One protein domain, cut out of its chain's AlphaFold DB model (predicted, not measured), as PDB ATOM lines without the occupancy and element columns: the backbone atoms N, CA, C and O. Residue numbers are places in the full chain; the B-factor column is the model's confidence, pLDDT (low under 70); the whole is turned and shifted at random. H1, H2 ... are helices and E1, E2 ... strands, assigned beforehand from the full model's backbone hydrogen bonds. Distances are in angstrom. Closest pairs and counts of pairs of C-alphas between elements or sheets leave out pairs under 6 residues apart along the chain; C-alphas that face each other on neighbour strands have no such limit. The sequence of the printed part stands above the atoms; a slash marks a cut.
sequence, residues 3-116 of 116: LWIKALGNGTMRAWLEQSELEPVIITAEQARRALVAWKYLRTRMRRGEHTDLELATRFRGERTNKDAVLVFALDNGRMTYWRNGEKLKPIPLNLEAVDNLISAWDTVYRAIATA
ATOM      1  N   LEU A   3      44.043  40.393   2.278       78.19
ATOM      2  CA  LEU A   3      43.696  41.804   2.469       78.19
ATOM      3  C   LEU A   3      43.930  42.192   3.931       78.19
ATOM      4  O   LEU A   3      43.317  41.629   4.835       78.19
ATOM      5  N   TRP A   4      44.793  43.172   4.147       85.56
ATOM      6  CA  TRP A   4      45.098  43.742   5.450       85.56
ATOM      7  C   TRP A   4      44.446  45.105   5.625       85.56
ATOM      8  O   TRP A   4      44.271  45.855   4.663       85.56
ATOM      9  N   ILE A   5      44.086  45.415   6.869       89.06
ATOM     10  CA  ILE A   5      43.308  46.600   7.229       89.06
ATOM     11  C   ILE A   5      43.678  47.035   8.644       89.06
ATOM     12  O   ILE A   5      43.722  46.204   9.549       89.06
ATOM     13  N   LYS A   6      43.978  48.322   8.841       90.81
ATOM     14  CA  LYS A   6      44.472  48.851  10.121       90.81
ATOM     15  C   LYS A   6      43.997  50.285  10.370       90.81
ATOM     16  O   LYS A   6      44.085  51.111   9.468       90.81
ATOM     17  N   ALA A   7      43.558  50.596  11.589       92.06
ATOM     18  CA  ALA A   7      43.300  51.974  12.026       92.06
ATOM     19  C   ALA A   7      44.619  52.740  12.236       92.06
ATOM     20  O   ALA A   7      45.572  52.187  12.788       92.06
ATOM     21  N   LEU A   8      44.676  54.008  11.816       91.31
ATOM     22  CA  LEU A   8      45.876  54.848  11.932       91.31
ATOM     23  C   LEU A   8      45.859  55.815  13.127       91.31
ATOM     24  O   LEU A   8      46.869  56.457  13.391       91.31
ATOM     25  N   GLY A   9      44.745  55.918  13.859       87.50
ATOM     26  CA  GLY A   9      44.630  56.783  15.045       87.50
ATOM     27  C   GLY A   9      44.396  58.270  14.753       87.50
ATOM     28  O   GLY A   9      44.364  59.067  15.678       87.50
ATOM     29  N   ASN A  10      44.207  58.648  13.487       89.50
ATOM     30  CA  ASN A  10      43.918  60.015  13.031       89.50
ATOM     31  C   ASN A  10      42.552  60.109  12.313       89.50
ATOM     32  O   ASN A  10      42.412  60.839  11.332       89.50
ATOM     33  N   GLY A  11      41.584  59.277  12.709       89.19
ATOM     34  CA  GLY A  11      40.281  59.180  12.036       89.19
ATOM     35  C   GLY A  11      40.306  58.479  10.666       89.19
ATOM     36  O   GLY A  11      39.316  58.502   9.930       89.19
ATOM     37  N   THR A  12      41.421  57.834  10.293       90.31
ATOM     38  CA  THR A  12      41.553  57.091   9.026       90.31
ATOM     39  C   THR A  12      42.025  55.652   9.227       90.31
ATOM     40  O   THR A  12      42.605  55.293  10.257       90.31
ATOM     41  N   MET A  13      41.776  54.807   8.223       90.88
ATOM     42  CA  MET A  13      42.292  53.441   8.145       90.88
ATOM     43  C   MET A  13      43.104  53.222   6.869       90.88
ATOM     44  O   MET A  13      42.852  53.835   5.834       90.88
ATOM     45  N   ARG A  14      44.055  52.294   6.941       89.12
ATOM     46  CA  ARG A  14      44.909  51.857   5.838       89.12
ATOM     47  C   ARG A  14      44.536  50.444   5.417       89.12
ATOM     48  O   ARG A  14      44.423  49.576   6.281       89.12
ATOM     49  N   ALA A  15      44.403  50.206   4.113       87.94
ATOM     50  CA  ALA A  15      44.164  48.878   3.547       87.94
ATOM     51  C   ALA A  15      45.208  48.524   2.476       87.94
ATOM     52  O   ALA A  15      45.597  49.383   1.683       87.94
ATOM     53  N   TRP A  16      45.675  47.272   2.442       86.88
ATOM     54  CA  TRP A  16      46.640  46.797   1.440       86.88
ATOM     55  C   TRP A  16      46.535  45.292   1.206       86.88
ATOM     56  O   TRP A  16      46.060  44.548   2.061       86.88
ATOM     57  N   LEU A  17      47.005  44.838   0.046       79.75
ATOM     58  CA  LEU A  17      47.082  43.422  -0.289       79.75
ATOM     59  C   LEU A  17      48.500  42.910  -0.076       79.75
ATOM     60  O   LEU A  17      49.470  43.502  -0.545       79.75
ATOM     61  N   GLU A  18      48.620  41.808   0.655       79.69
ATOM     62  CA  GLU A  18      49.887  41.105   0.829       79.69
ATOM     63  C   GLU A  18      50.433  40.686  -0.541       79.69
ATOM     64  O   GLU A  18      49.714  40.054  -1.311       79.69
ATOM     65  N   GLN A  19      51.697  41.032  -0.824       78.19
ATOM     66  CA  GLN A  19      52.393  40.745  -2.091       78.19
ATOM     67  C   GLN A  19      51.834  41.468  -3.339       78.19
ATOM     68  O   GLN A  19      52.207  41.107  -4.452       78.19
ATOM     69  N   SER A  20      50.982  42.491  -3.189       78.94
ATOM     70  CA  SER A  20      50.564  43.348  -4.313       78.94
ATOM     71  C   SER A  20      51.562  44.491  -4.533       78.94
ATOM     72  O   SER A  20      52.034  45.103  -3.575       78.94
ATOM     73  N   GLU A  21      51.866  44.801  -5.797       79.00
ATOM     74  CA  GLU A  21      52.677  45.969  -6.189       79.00
ATOM     75  C   GLU A  21      51.902  47.288  -6.053       79.00
ATOM     76  O   GLU A  21      52.478  48.376  -6.127       79.00
ATOM     77  N   LEU A  22      50.584  47.211  -5.852       77.31
ATOM     78  CA  LEU A  22      49.767  48.394  -5.680       77.31
ATOM     79  C   LEU A  22      49.984  49.025  -4.305       77.31
ATOM     80  O   LEU A  22      49.889  48.371  -3.267       77.31
ATOM     81  N   GLU A  23      50.186  50.343  -4.296       84.06
ATOM     82  CA  GLU A  23      50.413  51.082  -3.053       84.06
ATOM     83  C   GLU A  23      49.222  50.958  -2.090       84.06
ATOM     84  O   GLU A  23      48.089  50.971  -2.549       84.06
ATOM     85  N   PRO A  24      49.411  50.909  -0.771       87.50
ATOM     86  CA  PRO A  24      48.314  50.951   0.197       87.50
ATOM     87  C   PRO A  24      47.346  52.117  -0.042       87.50
ATOM     88  O   PRO A  24      47.729  53.161  -0.571       87.50
ATOM     89  N   VAL A  25      46.090  51.955   0.369       86.50
ATOM     90  CA  VAL A  25      45.083  53.022   0.292       86.50
ATOM     91  C   VAL A  25      44.741  53.543   1.678       86.50
ATOM     92  O   VAL A  25      44.659  52.764   2.632       86.50
ATOM     93  N   ILE A  26      44.515  54.853   1.769       88.88
ATOM     94  CA  ILE A  26      43.986  55.506   2.968       88.88
ATOM     95  C   ILE A  26      42.496  55.756   2.775       88.88
ATOM     96  O   ILE A  26      42.044  56.202   1.717       88.88
ATOM     97  N   ILE A  27      41.734  55.425   3.808       87.62
ATOM     98  CA  ILE A  27      40.282  55.383   3.792       87.62
ATOM     99  C   ILE A  27      39.769  56.211   4.969       87.62
ATOM    100  O   ILE A  27      40.147  55.976   6.120       87.62
ATOM    101  N   THR A  28      38.896  57.175   4.686       88.94
ATOM    102  CA  THR A  28      38.205  57.957   5.718       88.94
ATOM    103  C   THR A  28      37.088  57.146   6.375       88.94
ATOM    104  O   THR A  28      36.593  56.172   5.802       88.94
ATOM    105  N   ALA A  29      36.616  57.576   7.547       88.62
ATOM    106  CA  ALA A  29      35.459  56.957   8.201       88.62
ATOM    107  C   ALA A  29      34.217  56.892   7.288       88.62
ATOM    108  O   ALA A  29      33.491  55.897   7.285       88.62
ATOM    109  N   GLU A  30      33.984  57.910   6.456       89.31
ATOM    110  CA  GLU A  30      32.862  57.917   5.513       89.31
ATOM    111  C   GLU A  30      33.018  56.850   4.417       89.31
ATOM    112  O   GLU A  30      32.086  56.087   4.145       89.31
ATOM    113  N   GLN A  31      34.201  56.752   3.808       86.62
ATOM    114  CA  GLN A  31      34.490  55.736   2.791       86.62
ATOM    115  C   GLN A  31      34.415  54.319   3.383       86.62
ATOM    116  O   GLN A  31      33.854  53.415   2.759       86.62
ATOM    117  N   ALA A  32      34.906  54.146   4.613       86.50
ATOM    118  CA  ALA A  32      34.801  52.903   5.372       86.50
ATOM    119  C   ALA A  32      33.340  52.535   5.692       86.50
ATOM    120  O   ALA A  32      32.936  51.374   5.650       86.50
ATOM    121  N   ARG A  33      32.475  53.516   5.943       89.12
ATOM    122  CA  ARG A  33      31.045  53.240   6.100       89.12
ATOM    123  C   ARG A  33      30.417  52.759   4.790       89.12
ATOM    124  O   ARG A  33      29.671  51.780   4.794       89.12
ATOM    125  N   ARG A  34      30.717  53.423   3.668       86.44
ATOM    126  CA  ARG A  34      30.143  53.093   2.349       86.44
ATOM    127  C   ARG A  34      30.496  51.678   1.907       86.44
ATOM    128  O   ARG A  34      29.604  50.921   1.531       86.44
ATOM    129  N   ALA A  35      31.763  51.289   2.010       83.50
ATOM    130  CA  ALA A  35      32.144  49.942   1.602       83.50
ATOM    131  C   ALA A  35      31.637  48.866   2.584       83.50
ATOM    132  O   ALA A  35      31.243  47.797   2.127       83.50
ATOM    133  N   LEU A  36      31.495  49.145   3.890       87.88
ATOM    134  CA  LEU A  36      30.846  48.211   4.825       87.88
ATOM    135  C   LEU A  36      29.387  47.925   4.438       87.88
ATOM    136  O   LEU A  36      28.930  46.783   4.517       87.88
ATOM    137  N   VAL A  37      28.655  48.960   4.012       89.44
ATOM    138  CA  VAL A  37      27.287  48.815   3.497       89.44
ATOM    139  C   VAL A  37      27.279  47.953   2.231       89.44
ATOM    140  O   VAL A  37      26.462  47.036   2.140       89.44
ATOM    141  N   ALA A  38      28.216  48.177   1.303       85.25
ATOM    142  CA  ALA A  38      28.343  47.374   0.085       85.25
ATOM    143  C   ALA A  38      28.626  45.889   0.387       85.25
ATOM    144  O   ALA A  38      27.943  45.016  -0.148       85.25
ATOM    145  N   TRP A  39      29.557  45.593   1.305       85.12
ATOM    146  CA  TRP A  39      29.857  44.222   1.737       85.12
ATOM    147  C   TRP A  39      28.631  43.515   2.328       85.12
ATOM    148  O   TRP A  39      28.292  42.403   1.923       85.12
ATOM    149  N   LYS A  40      27.929  44.165   3.268       89.44
ATOM    150  CA  LYS A  40      26.721  43.607   3.907       89.44
ATOM    151  C   LYS A  40      25.604  43.355   2.888       89.44
ATOM    152  O   LYS A  40      24.893  42.349   2.980       89.44
ATOM    153  N   TYR A  41      25.469  44.243   1.909       88.75
ATOM    154  CA  TYR A  41      24.497  44.112   0.834       88.75
ATOM    155  C   TYR A  41      24.801  42.921  -0.089       88.75
ATOM    156  O   TYR A  41      23.933  42.066  -0.277       88.75
ATOM    157  N   LEU A  42      26.036  42.797  -0.587       85.31
ATOM    158  CA  LEU A  42      26.438  41.681  -1.456       85.31
ATOM    159  C   LEU A  42      26.368  40.332  -0.731       85.31
ATOM    160  O   LEU A  42      25.834  39.370  -1.279       85.31
ATOM    161  N   ARG A  43      26.777  40.274   0.545       87.69
ATOM    162  CA  ARG A  43      26.607  39.084   1.399       87.69
ATOM    163  C   ARG A  43      25.146  38.635   1.483       87.69
ATOM    164  O   ARG A  43      24.859  37.442   1.419       87.69
ATOM    165  N   THR A  44      24.216  39.577   1.645       90.12
ATOM    166  CA  THR A  44      22.780  39.269   1.749       90.12
ATOM    167  C   THR A  44      22.255  38.635   0.462       90.12
ATOM    168  O   THR A  44      21.523  37.651   0.529       90.12
ATOM    169  N   ARG A  45      22.668  39.151  -0.701       86.69
ATOM    170  CA  ARG A  45      22.315  38.588  -2.013       86.69
ATOM    171  C   ARG A  45      22.940  37.213  -2.245       86.69
ATOM    172  O   ARG A  45      22.240  36.284  -2.636       86.69
ATOM    173  N   MET A  46      24.218  37.046  -1.901       85.06
ATOM    174  CA  MET A  46      24.910  35.755  -1.987       85.06
ATOM    175  C   MET A  46      24.209  34.675  -1.146       85.06
ATOM    176  O   MET A  46      23.997  33.563  -1.620       85.06
ATOM    177  N   ARG A  47      23.765  35.006   0.077       86.81
ATOM    178  CA  ARG A  47      22.993  34.087   0.941       86.81
ATOM    179  C   ARG A  47      21.625  33.702   0.374       86.81
ATOM    180  O   ARG A  47      21.106  32.654   0.737       86.81
ATOM    181  N   ARG A  48      21.042  34.537  -0.487       88.50
ATOM    182  CA  ARG A  48      19.783  34.253  -1.195       88.50
ATOM    183  C   ARG A  48      19.987  33.408  -2.455       88.50
ATOM    184  O   ARG A  48      19.000  33.069  -3.096       88.50
ATOM    185  N   GLY A  49      21.232  33.076  -2.808       81.12
ATOM    186  CA  GLY A  49      21.548  32.351  -4.038       81.12
ATOM    187  C   GLY A  49      21.351  33.197  -5.296       81.12
ATOM    188  O   GLY A  49      21.029  32.661  -6.349       81.12
ATOM    189  N   GLU A  50      21.485  34.523  -5.201       82.75
ATOM    190  CA  GLU A  50      21.404  35.380  -6.384       82.75
ATOM    191  C   GLU A  50      22.652  35.200  -7.266       82.75
ATOM    192  O   GLU A  50      23.784  35.252  -6.784       82.75
ATOM    193  N   HIS A  51      22.440  35.033  -8.572       67.88
ATOM    194  CA  HIS A  51      23.489  34.859  -9.585       67.88
ATOM    195  C   HIS A  51      23.558  36.071 -10.529       67.88
ATOM    196  O   HIS A  51      23.640  35.919 -11.742       67.88
ATOM    197  N   THR A  52      23.437  37.280  -9.979       67.06
ATOM    198  CA  THR A  52      23.538  38.520 -10.761       67.06
ATOM    199  C   THR A  52      24.985  38.973 -10.838       67.06
ATOM    200  O   THR A  52      25.650  38.990  -9.806       67.06
ATOM    201  N   ASP A  53      25.411  39.434 -12.013       67.94
ATOM    202  CA  ASP A  53      26.663  40.171 -12.181       67.94
ATOM    203  C   ASP A  53      26.429  41.600 -11.694       67.94
ATOM    204  O   ASP A  53      25.839  42.435 -12.383       67.94
ATOM    205  N   LEU A  54      26.783  41.857 -10.437       69.69
ATOM    206  CA  LEU A  54      26.621  43.170  -9.823       69.69
ATOM    207  C   LEU A  54      27.956  43.667  -9.307       69.69
ATOM    208  O   LEU A  54      28.493  43.090  -8.367       69.69
ATOM    209  N   GLU A  55      28.422  44.783  -9.857       70.12
ATOM    210  CA  GLU A  55      29.638  45.459  -9.421       70.12
ATOM    211  C   GLU A  55      29.299  46.689  -8.575       70.12
ATOM    212  O   GLU A  55      28.593  47.605  -9.002       70.12
ATOM    213  N   LEU A  56      29.830  46.727  -7.356       72.75
ATOM    214  CA  LEU A  56      29.859  47.911  -6.512       72.75
ATOM    215  C   LEU A  56      31.301  48.381  -6.390       72.75
ATOM    216  O   LEU A  56      32.205  47.593  -6.139       72.75
ATOM    217  N   ALA A  57      31.525  49.682  -6.517       69.31
ATOM    218  CA  ALA A  57      32.855  50.262  -6.450       69.31
ATOM    219  C   ALA A  57      32.907  51.351  -5.383       69.31
ATOM    220  O   ALA A  57      32.011  52.188  -5.278       69.31
ATOM    221  N   THR A  58      33.980  51.369  -4.595       73.38
ATOM    222  CA  THR A  58      34.306  52.512  -3.734       73.38
ATOM    223  C   THR A  58      35.663  53.067  -4.143       73.38
ATOM    224  O   THR A  58      36.629  52.321  -4.303       73.38
ATOM    225  N   ARG A  59      35.722  54.386  -4.351       75.69
ATOM    226  CA  ARG A  59      36.960  55.099  -4.677       75.69
ATOM    227  C   ARG A  59      37.693  55.486  -3.394       75.69
ATOM    228  O   ARG A  59      37.101  56.078  -2.491       75.69
ATOM    229  N   PHE A  60      38.982  55.188  -3.361       80.12
ATOM    230  CA  PHE A  60      39.944  55.517  -2.315       80.12
ATOM    231  C   PHE A  60      41.121  56.272  -2.931       80.12
ATOM    232  O   PHE A  60      41.268  56.299  -4.152       80.12
ATOM    233  N   ARG A  61      41.981  56.860  -2.094       79.56
ATOM    234  CA  ARG A  61      43.229  57.477  -2.559       79.56
ATOM    235  C   ARG A  61      44.430  56.636  -2.144       79.56
ATOM    236  O   ARG A  61      44.480  56.125  -1.023       79.56
ATOM    237  N   GLY A  62      45.381  56.492  -3.062       77.44
ATOM    238  CA  GLY A  62      46.676  55.878  -2.798       77.44
ATOM    239  C   GLY A  62      47.472  56.679  -1.769       77.44
ATOM    240  O   GLY A  62      47.503  57.908  -1.826       77.44
ATOM    241  N   GLU A  63      48.100  55.975  -0.829       81.19
ATOM    242  CA  GLU A  63      48.804  56.551   0.321       81.19
ATOM    243  C   GLU A  63      49.935  57.504  -0.091       81.19
ATOM    244  O   GLU A  63      50.099  58.551   0.530       81.19
ATOM    245  N   ARG A  64      50.705  57.173  -1.135       81.88
ATOM    246  CA  ARG A  64      51.876  57.963  -1.543       81.88
ATOM    247  C   ARG A  64      51.603  58.829  -2.759       81.88
ATOM    248  O   ARG A  64      52.071  59.959  -2.819       81.88
ATOM    249  N   THR A  65      50.911  58.290  -3.762       77.06
ATOM    250  CA  THR A  65      50.735  59.003  -5.038       77.06
ATOM    251  C   THR A  65      49.496  59.890  -5.066       77.06
ATOM    252  O   THR A  65      49.349  60.684  -5.993       77.06
ATOM    253  N   ASN A  66      48.598  59.748  -4.081       72.44
ATOM    254  CA  ASN A  66      47.293  60.410  -4.040       72.44
ATOM    255  C   ASN A  66      46.423  60.136  -5.290       72.44
ATOM    256  O   ASN A  66      45.459  60.856  -5.544       72.44
ATOM    257  N   LYS A  67      46.756  59.103  -6.079       76.06
ATOM    258  CA  LYS A  67      45.961  58.661  -7.231       76.06
ATOM    259  C   LYS A  67      44.736  57.879  -6.772       76.06
ATOM    260  O   LYS A  67      44.761  57.212  -5.735       76.06
ATOM    261  N   ASP A  68      43.686  57.926  -7.584       69.38
ATOM    262  CA  ASP A  68      42.472  57.152  -7.347       69.38
ATOM    263  C   ASP A  68      42.764  55.648  -7.420       69.38
ATOM    264  O   ASP A  68      43.280  55.122  -8.406       69.38
ATOM    265  N   ALA A  69      42.384  54.948  -6.361       71.06
ATOM    266  CA  ALA A  69      42.373  53.503  -6.263       71.06
ATOM    267  C   ALA A  69      40.930  53.056  -6.042       71.06
ATOM    268  O   ALA A  69      40.269  53.506  -5.111       71.06
ATOM    269  N   VAL A  70      40.419  52.167  -6.885       65.75
ATOM    270  CA  VAL A  70      39.039  51.683  -6.760       65.75
ATOM    271  C   VAL A  70      39.082  50.264  -6.234       65.75
ATOM    272  O   VAL A  70      39.692  49.422  -6.884       65.75
ATOM    273  N   LEU A  71      38.457  49.999  -5.086       72.25
ATOM    274  CA  LEU A  71      38.138  48.626  -4.694       72.25
ATOM    275  C   LEU A  71      36.781  48.303  -5.306       72.25
ATOM    276  O   LEU A  71      35.804  49.018  -5.048       72.25
ATOM    277  N   VAL A  72      36.750  47.272  -6.138       65.25
ATOM    278  CA  VAL A  72      35.521  46.759  -6.729       65.25
ATOM    279  C   VAL A  72      35.137  45.486  -5.994       65.25
ATOM    280  O   VAL A  72      35.984  44.651  -5.673       65.25
ATOM    281  N   PHE A  73      33.851  45.383  -5.701       73.25
ATOM    282  CA  PHE A  73      33.200  44.244  -5.087       73.25
ATOM    283  C   PHE A  73      32.193  43.732  -6.102       73.25
ATOM    284  O   PHE A  73      31.316  44.497  -6.505       73.25
ATOM    285  N   ALA A  74      32.289  42.469  -6.498       69.94
ATOM    286  CA  ALA A  74      31.285  41.883  -7.372       69.94
ATOM    287  C   ALA A  74      30.667  40.635  -6.765       69.94
ATOM    288  O   ALA A  74      31.305  39.933  -5.984       69.94
ATOM    289  N   LEU A  75      29.416  40.375  -7.120       75.19
ATOM    290  CA  LEU A  75      28.860  39.030  -7.096       75.19
ATOM    291  C   LEU A  75      28.955  38.532  -8.539       75.19
ATOM    292  O   LEU A  75      28.369  39.146  -9.415       75.19
ATOM    293  N   ASP A  76      29.751  37.497  -8.784       73.62
ATOM    294  CA  ASP A  76      29.959  36.889 -10.101       73.62
ATOM    295  C   ASP A  76      29.626  35.404  -9.964       73.62
ATOM    296  O   ASP A  76      30.232  34.690  -9.156       73.62
ATOM    297  N   ASN A  77      28.594  34.953 -10.679       69.88
ATOM    298  CA  ASN A  77      28.104  33.573 -10.612       69.88
ATOM    299  C   ASN A  77      27.836  33.076  -9.171       69.88
ATOM    300  O   ASN A  77      28.059  31.909  -8.836       69.88
ATOM    301  N   GLY A  78      27.356  33.962  -8.290       65.06
ATOM    302  CA  GLY A  78      27.081  33.647  -6.882       65.06
ATOM    303  C   GLY A  78      28.326  33.585  -5.986       65.06
ATOM    304  O   GLY A  78      28.226  33.214  -4.815       65.06
ATOM    305  N   ARG A  79      29.504  33.956  -6.499       74.06
ATOM    306  CA  ARG A  79      30.741  34.112  -5.728       74.06
ATOM    307  C   ARG A  79      31.052  35.583  -5.561       74.06
ATOM    308  O   ARG A  79      31.058  36.337  -6.527       74.06
ATOM    309  N   MET A  80      31.335  35.988  -4.332       79.75
ATOM    310  CA  MET A  80      31.810  37.341  -4.111       79.75
ATOM    311  C   MET A  80      33.263  37.433  -4.571       79.75
ATOM    312  O   MET A  80      34.077  36.594  -4.195       79.75
ATOM    313  N   THR A  81      33.603  38.436  -5.365       76.69
ATOM    314  CA  THR A  81      34.979  38.714  -5.760       76.69
ATOM    315  C   THR A  81      35.386  40.109  -5.324       76.69
ATOM    316  O   THR A  81      34.549  40.992  -5.109       76.69
ATOM    317  N   TYR A  82      36.691  40.308  -5.166       77.50
ATOM    318  CA  TYR A  82      37.253  41.639  -5.008       77.50
ATOM    319  C   TYR A  82      38.496  41.804  -5.879       77.50
ATOM    320  O   TYR A  82      39.238  40.848  -6.118       77.50
ATOM    321  N   TRP A  83      38.713  43.026  -6.349       73.56
ATOM    322  CA  TRP A  83      39.946  43.444  -7.007       73.56
ATOM    323  C   TRP A  83      40.116  44.947  -6.865       73.56
ATOM    324  O   TRP A  83      39.165  45.681  -6.566       73.56
ATOM    325  N   ARG A  84      41.339  45.415  -7.092       75.00
ATOM    326  CA  ARG A  84      41.613  46.842  -7.176       75.00
ATOM    327  C   ARG A  84      41.900  47.270  -8.610       75.00
ATOM    328  O   ARG A  84      42.584  46.570  -9.351       75.00
ATOM    329  N   ASN A  85      41.400  48.442  -8.999       69.81
ATOM    330  CA  ASN A  85      41.723  49.031 -10.297       69.81
ATOM    331  C   ASN A  85      43.250  49.201 -10.432       69.81
ATOM    332  O   ASN A  85      43.879  49.816  -9.567       69.81
ATOM    333  N   GLY A  86      43.828  48.619 -11.486       64.50
ATOM    334  CA  GLY A  86      45.275  48.501 -11.692       64.50
ATOM    335  C   GLY A  86      45.888  47.136 -11.337       64.50
ATOM    336  O   GLY A  86      47.033  46.902 -11.716       64.50
ATOM    337  N   GLU A  87      45.176  46.219 -10.666       66.44
ATOM    338  CA  GLU A  87      45.619  44.814 -10.553       66.44
ATOM    339  C   GLU A  87      45.384  44.060 -11.869       66.44
ATOM    340  O   GLU A  87      44.546  44.445 -12.688       66.44
ATOM    341  N   LYS A  88      46.118  42.955 -12.080       56.97
ATOM    342  CA  LYS A  88      45.840  42.034 -13.195       56.97
ATOM    343  C   LYS A  88      44.366  41.608 -13.147       56.97
ATOM    344  O   LYS A  88      43.838  41.355 -12.071       56.97
ATOM    345  N   LEU A  89      43.759  41.462 -14.328       60.09
ATOM    346  CA  LEU A  89      42.337  41.204 -14.636       60.09
ATOM    347  C   LEU A  89      41.653  40.001 -13.942       60.09
ATOM    348  O   LEU A  89      40.560  39.633 -14.354       60.09
ATOM    349  N   LYS A  90      42.262  39.336 -12.953       70.25
ATOM    350  CA  LYS A  90      41.670  38.179 -12.270       70.25
ATOM    351  C   LYS A  90      41.140  38.583 -10.889       70.25
ATOM    352  O   LYS A  90      41.951  38.750  -9.977       70.25
ATOM    353  N   PRO A  91      39.812  38.697 -10.720       73.38
ATOM    354  CA  PRO A  91      39.195  38.907  -9.420       73.38
ATOM    355  C   PRO A  91      39.537  37.772  -8.453       73.38
ATOM    356  O   PRO A  91      39.701  36.618  -8.858       73.38
ATOM    357  N   ILE A  92      39.624  38.087  -7.163       77.56
ATOM    358  CA  ILE A  92      39.917  37.095  -6.128       77.56
ATOM    359  C   ILE A  92      38.587  36.574  -5.584       77.56
ATOM    360  O   ILE A  92      37.849  37.357  -4.981       77.56
ATOM    361  N   PRO A  93      38.258  35.285  -5.777       80.56
ATOM    362  CA  PRO A  93      37.019  34.721  -5.267       80.56
ATOM    363  C   PRO A  93      37.070  34.573  -3.745       80.56
ATOM    364  O   PRO A  93      38.065  34.123  -3.174       80.56
ATOM    365  N   LEU A  94      35.961  34.913  -3.098       80.50
ATOM    366  CA  LEU A  94      35.736  34.795  -1.666       80.50
ATOM    367  C   LEU A  94      34.586  33.821  -1.409       80.50
ATOM    368  O   LEU A  94      33.540  33.869  -2.060       80.50
ATOM    369  N   ASN A  95      34.774  32.938  -0.430       82.69
ATOM    370  CA  ASN A  95      33.687  32.129   0.112       82.69
ATOM    371  C   ASN A  95      32.922  32.915   1.201       82.69
ATOM    372  O   ASN A  95      33.371  33.970   1.651       82.69
ATOM    373  N   LEU A  96      31.760  32.405   1.628       81.62
ATOM    374  CA  LEU A  96      30.908  33.082   2.620       81.62
ATOM    375  C   LEU A  96      31.624  33.344   3.950       81.62
ATOM    376  O   LEU A  96      31.458  34.411   4.530       81.62
ATOM    377  N   GLU A  97      32.430  32.395   4.420       86.31
ATOM    378  CA  GLU A  97      33.186  32.539   5.666       86.31
ATOM    379  C   GLU A  97      34.212  33.679   5.575       86.31
ATOM    380  O   GLU A  97      34.296  34.523   6.465       86.31
ATOM    381  N   ALA A  98      34.946  33.766   4.463       82.50
ATOM    382  CA  ALA A  98      35.888  34.849   4.209       82.50
ATOM    383  C   ALA A  98      35.179  36.208   4.146       82.50
ATOM    384  O   ALA A  98      35.691  37.183   4.694       82.50
ATOM    385  N   VAL A  99      33.992  36.278   3.532       83.88
ATOM    386  CA  VAL A  99      33.168  37.499   3.507       83.88
ATOM    387  C   VAL A  99      32.727  37.899   4.921       83.88
ATOM    388  O   VAL A  99      32.832  39.071   5.284       83.88
ATOM    389  N   ASP A 100      32.284  36.946   5.741       88.69
ATOM    390  CA  ASP A 100      31.848  37.194   7.123       88.69
ATOM    391  C   ASP A 100      33.005  37.702   8.001       88.69
ATOM    392  O   ASP A 100      32.852  38.682   8.743       88.69
ATOM    393  N   ASN A 101      34.186  37.099   7.855       86.31
ATOM    394  CA  ASN A 101      35.407  37.525   8.536       86.31
ATOM    395  C   ASN A 101      35.852  38.925   8.085       86.31
ATOM    396  O   ASN A 101      36.195  39.765   8.920       86.31
ATOM    397  N   LEU A 102      35.790  39.217   6.781       83.62
ATOM    398  CA  LEU A 102      36.125  40.532   6.228       83.62
ATOM    399  C   LEU A 102      35.186  41.629   6.732       83.62
ATOM    400  O   LEU A 102      35.662  42.685   7.149       83.62
ATOM    401  N   ILE A 103      33.872  41.381   6.742       89.06
ATOM    402  CA  ILE A 103      32.880  42.322   7.283       89.06
ATOM    403  C   ILE A 103      33.172  42.621   8.752       89.06
ATOM    404  O   ILE A 103      33.142  43.784   9.150       89.06
ATOM    405  N   SER A 104      33.476  41.594   9.544       91.12
ATOM    406  CA  SER A 104      33.757  41.739  10.977       91.12
ATOM    407  C   SER A 104      35.038  42.542  11.230       91.12
ATOM    408  O   SER A 104      35.054  43.447  12.069       91.12
ATOM    409  N   ALA A 105      36.098  42.275  10.457       86.69
ATOM    410  CA  ALA A 105      37.340  43.039  10.514       86.69
ATOM    411  C   ALA A 105      37.126  44.511  10.113       86.69
ATOM    412  O   ALA A 105      37.603  45.414  10.803       86.69
ATOM    413  N   TRP A 106      36.361  44.768   9.044       89.25
ATOM    414  CA  TRP A 106      36.012  46.127   8.618       89.25
ATOM    415  C   TRP A 106      35.187  46.879   9.658       89.25
ATOM    416  O   TRP A 106      35.514  48.022   9.955       89.25
ATOM    417  N   ASP A 107      34.144  46.261  10.219       92.94
ATOM    418  CA  ASP A 107      33.281  46.880  11.238       92.94
ATOM    419  C   ASP A 107      34.102  47.274  12.476       92.94
ATOM    420  O   ASP A 107      33.957  48.384  12.987       92.94
ATOM    421  N   THR A 108      35.036  46.412  12.893       92.38
ATOM    422  CA  THR A 108      35.946  46.669  14.022       92.38
ATOM    423  C   THR A 108      36.835  47.887  13.763       92.38
ATOM    424  O   THR A 108      36.880  48.811  14.578       92.38
ATOM    425  N   VAL A 109      37.520  47.924  12.616       86.81
ATOM    426  CA  VAL A 109      38.410  49.043  12.264       86.81
ATOM    427  C   VAL A 109      37.614  50.328  12.031       86.81
ATOM    428  O   VAL A 109      38.037  51.389  12.481       86.81
ATOM    429  N   TYR A 110      36.446  50.239  11.392       90.12
ATOM    430  CA  TYR A 110      35.545  51.370  11.177       90.12
ATOM    431  C   TYR A 110      35.137  52.024  12.498       90.12
ATOM    432  O   TYR A 110      35.245  53.241  12.631       90.12
ATOM    433  N   ARG A 111      34.709  51.234  13.490       92.12
ATOM    434  CA  ARG A 111      34.353  51.765  14.813       92.12
ATOM    435  C   ARG A 111      35.526  52.490  15.456       92.12
ATOM    436  O   ARG A 111      35.328  53.587  15.958       92.12
ATOM    437  N   ALA A 112      36.728  51.919  15.373       90.31
ATOM    438  CA  ALA A 112      37.928  52.529  15.937       90.31
ATOM    439  C   ALA A 112      38.259  53.895  15.311       90.31
ATOM    440  O   ALA A 112      38.727  54.783  16.013       90.31
ATOM    441  N   ILE A 113      38.013  54.078  14.009       90.88
ATOM    442  CA  ILE A 113      38.280  55.355  13.326       90.88
ATOM    443  C   ILE A 113      37.109  56.340  13.392       90.88
ATOM    444  O   ILE A 113      37.321  57.528  13.202       90.88
ATOM    445  N   ALA A 114      35.879  55.874  13.627       88.00
ATOM    446  CA  ALA A 114      34.699  56.733  13.745       88.00
ATOM    447  C   ALA A 114      34.612  57.445  15.107       88.00
ATOM    448  O   ALA A 114      33.847  58.395  15.248       88.00
ATOM    449  N   THR A 115      35.362  56.962  16.101       88.50
ATOM    450  CA  THR A 115      35.417  57.512  17.463       88.50
ATOM    451  C   THR A 115      36.729  58.233  17.784       88.50
ATOM    452  O   THR A 115      36.895  58.663  18.923       88.50
ATOM    453  N   ALA A 116      37.668  58.291  16.836       81.19
ATOM    454  CA  ALA A 116      38.975  58.943  16.966       81.19
ATOM    455  C   ALA A 116      38.921  60.369  16.413       81.19
ATOM    456  O   ALA A 116      39.547  61.252  17.036       81.19
TER     457      ALA A 116
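AT A GLANCE: This is residues 3 to 116 of the 116 residues of an uncharacterized protein of Actinokineospora iranica (UniProt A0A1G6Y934). One antiparallel sheet of seven strands is curled like part of a barrel, and two long helices, H1 and H2, lie side by side over one face of it, running opposite ways. No named helix covers the other face, so the domain has two layers, helices on one face of a sheet. The printed part has 114 residues with seven named strands and two named helices, in the order E1 E2 E3 H1 E4 E5 E6 E7 H2 along the chain. Across the sheet the order is E1 - E2 - E3 - E4 - E5 - E6 - E7, and the class is mixed, helices and strands. The whole is compact, with a radius of gyration of the C-alphas of 13.7 A and spans of 39 by 31 by 20 A.

HOW THE PARTS SIT: The sheet begins with a meander, each strand the antiparallel neighbour of the one before: E1, residues 3 to 7, E2, residues 12 to 17, and E3, residues 25 to 28. A second meander has E4, residues 54 to 62, E5, residues 68 to 76, E6, residues 79 to 84, and E7, residues 92 to 94. N 4 and O 16 of E1 and E2 are 2.8 A apart, within hydrogen-bond range, as are N 13 and O 27 of E2 and E3 at 2.9 A. E4 is staggered, pairing with E5 over residues 54 to 61 and with E3 over residues 61 to 62, where N 26 and O 61 are 3.1 A apart. Also within hydrogen-bond range are N 56 and O 73 of E4 and E5 at 2.8 A, N 74 and O 81 of E5 and E6 at 3.0 A, and N 94 and O 80 of E7 and E6 at 2.8 A. E1 and E7 are the edge strands, and they are apart. The sheet is strongly twisted. H1, residues 29 to 47, is on the sheet at a height of 7.9 A, over E5 and E6 and only just not over E3, onto which 2 of its C-alphas fall; it runs along the strands, at 4 degrees to E5 on the local plane. Its C-alpha 35 is 6.3 A from that of Thr 58, the closest pair with E4. H2, residues 96 to 114, is on the same face at a height of 8.4 A, over E2, at 17 degrees to it on the local plane. The closest C-alphas of E1 and H2 are those of Ala 7 and Val 109, 5.7 A. H1 and H2 touch at a shallow tilt of 21 degrees, opposite ways, closest at the C-alphas of Ala 29 and Ala 114, 5.6 A. In H1 and H2 every O i to N i+4 pair is within hydrogen-bond range.

IN THESE COORDINATES: E1 begins at C-alpha 3, (43.696, 41.804, 2.469). H1 is 27.0 A long, H2 26.4 A, E4 24.8 A and E5 24.0 A. H2 ends at C-alpha 114, (34.699, 56.733, 13.745).

THE WHOLE: The two C-alphas farthest apart are those of Arg 48 and Arg 64, 39.9 A. The printed part has no cut and no long link. The mean pLDDT of the printed part is 81.2, and 16 residues are under 70, among them 51 to 54 and 85 to 89.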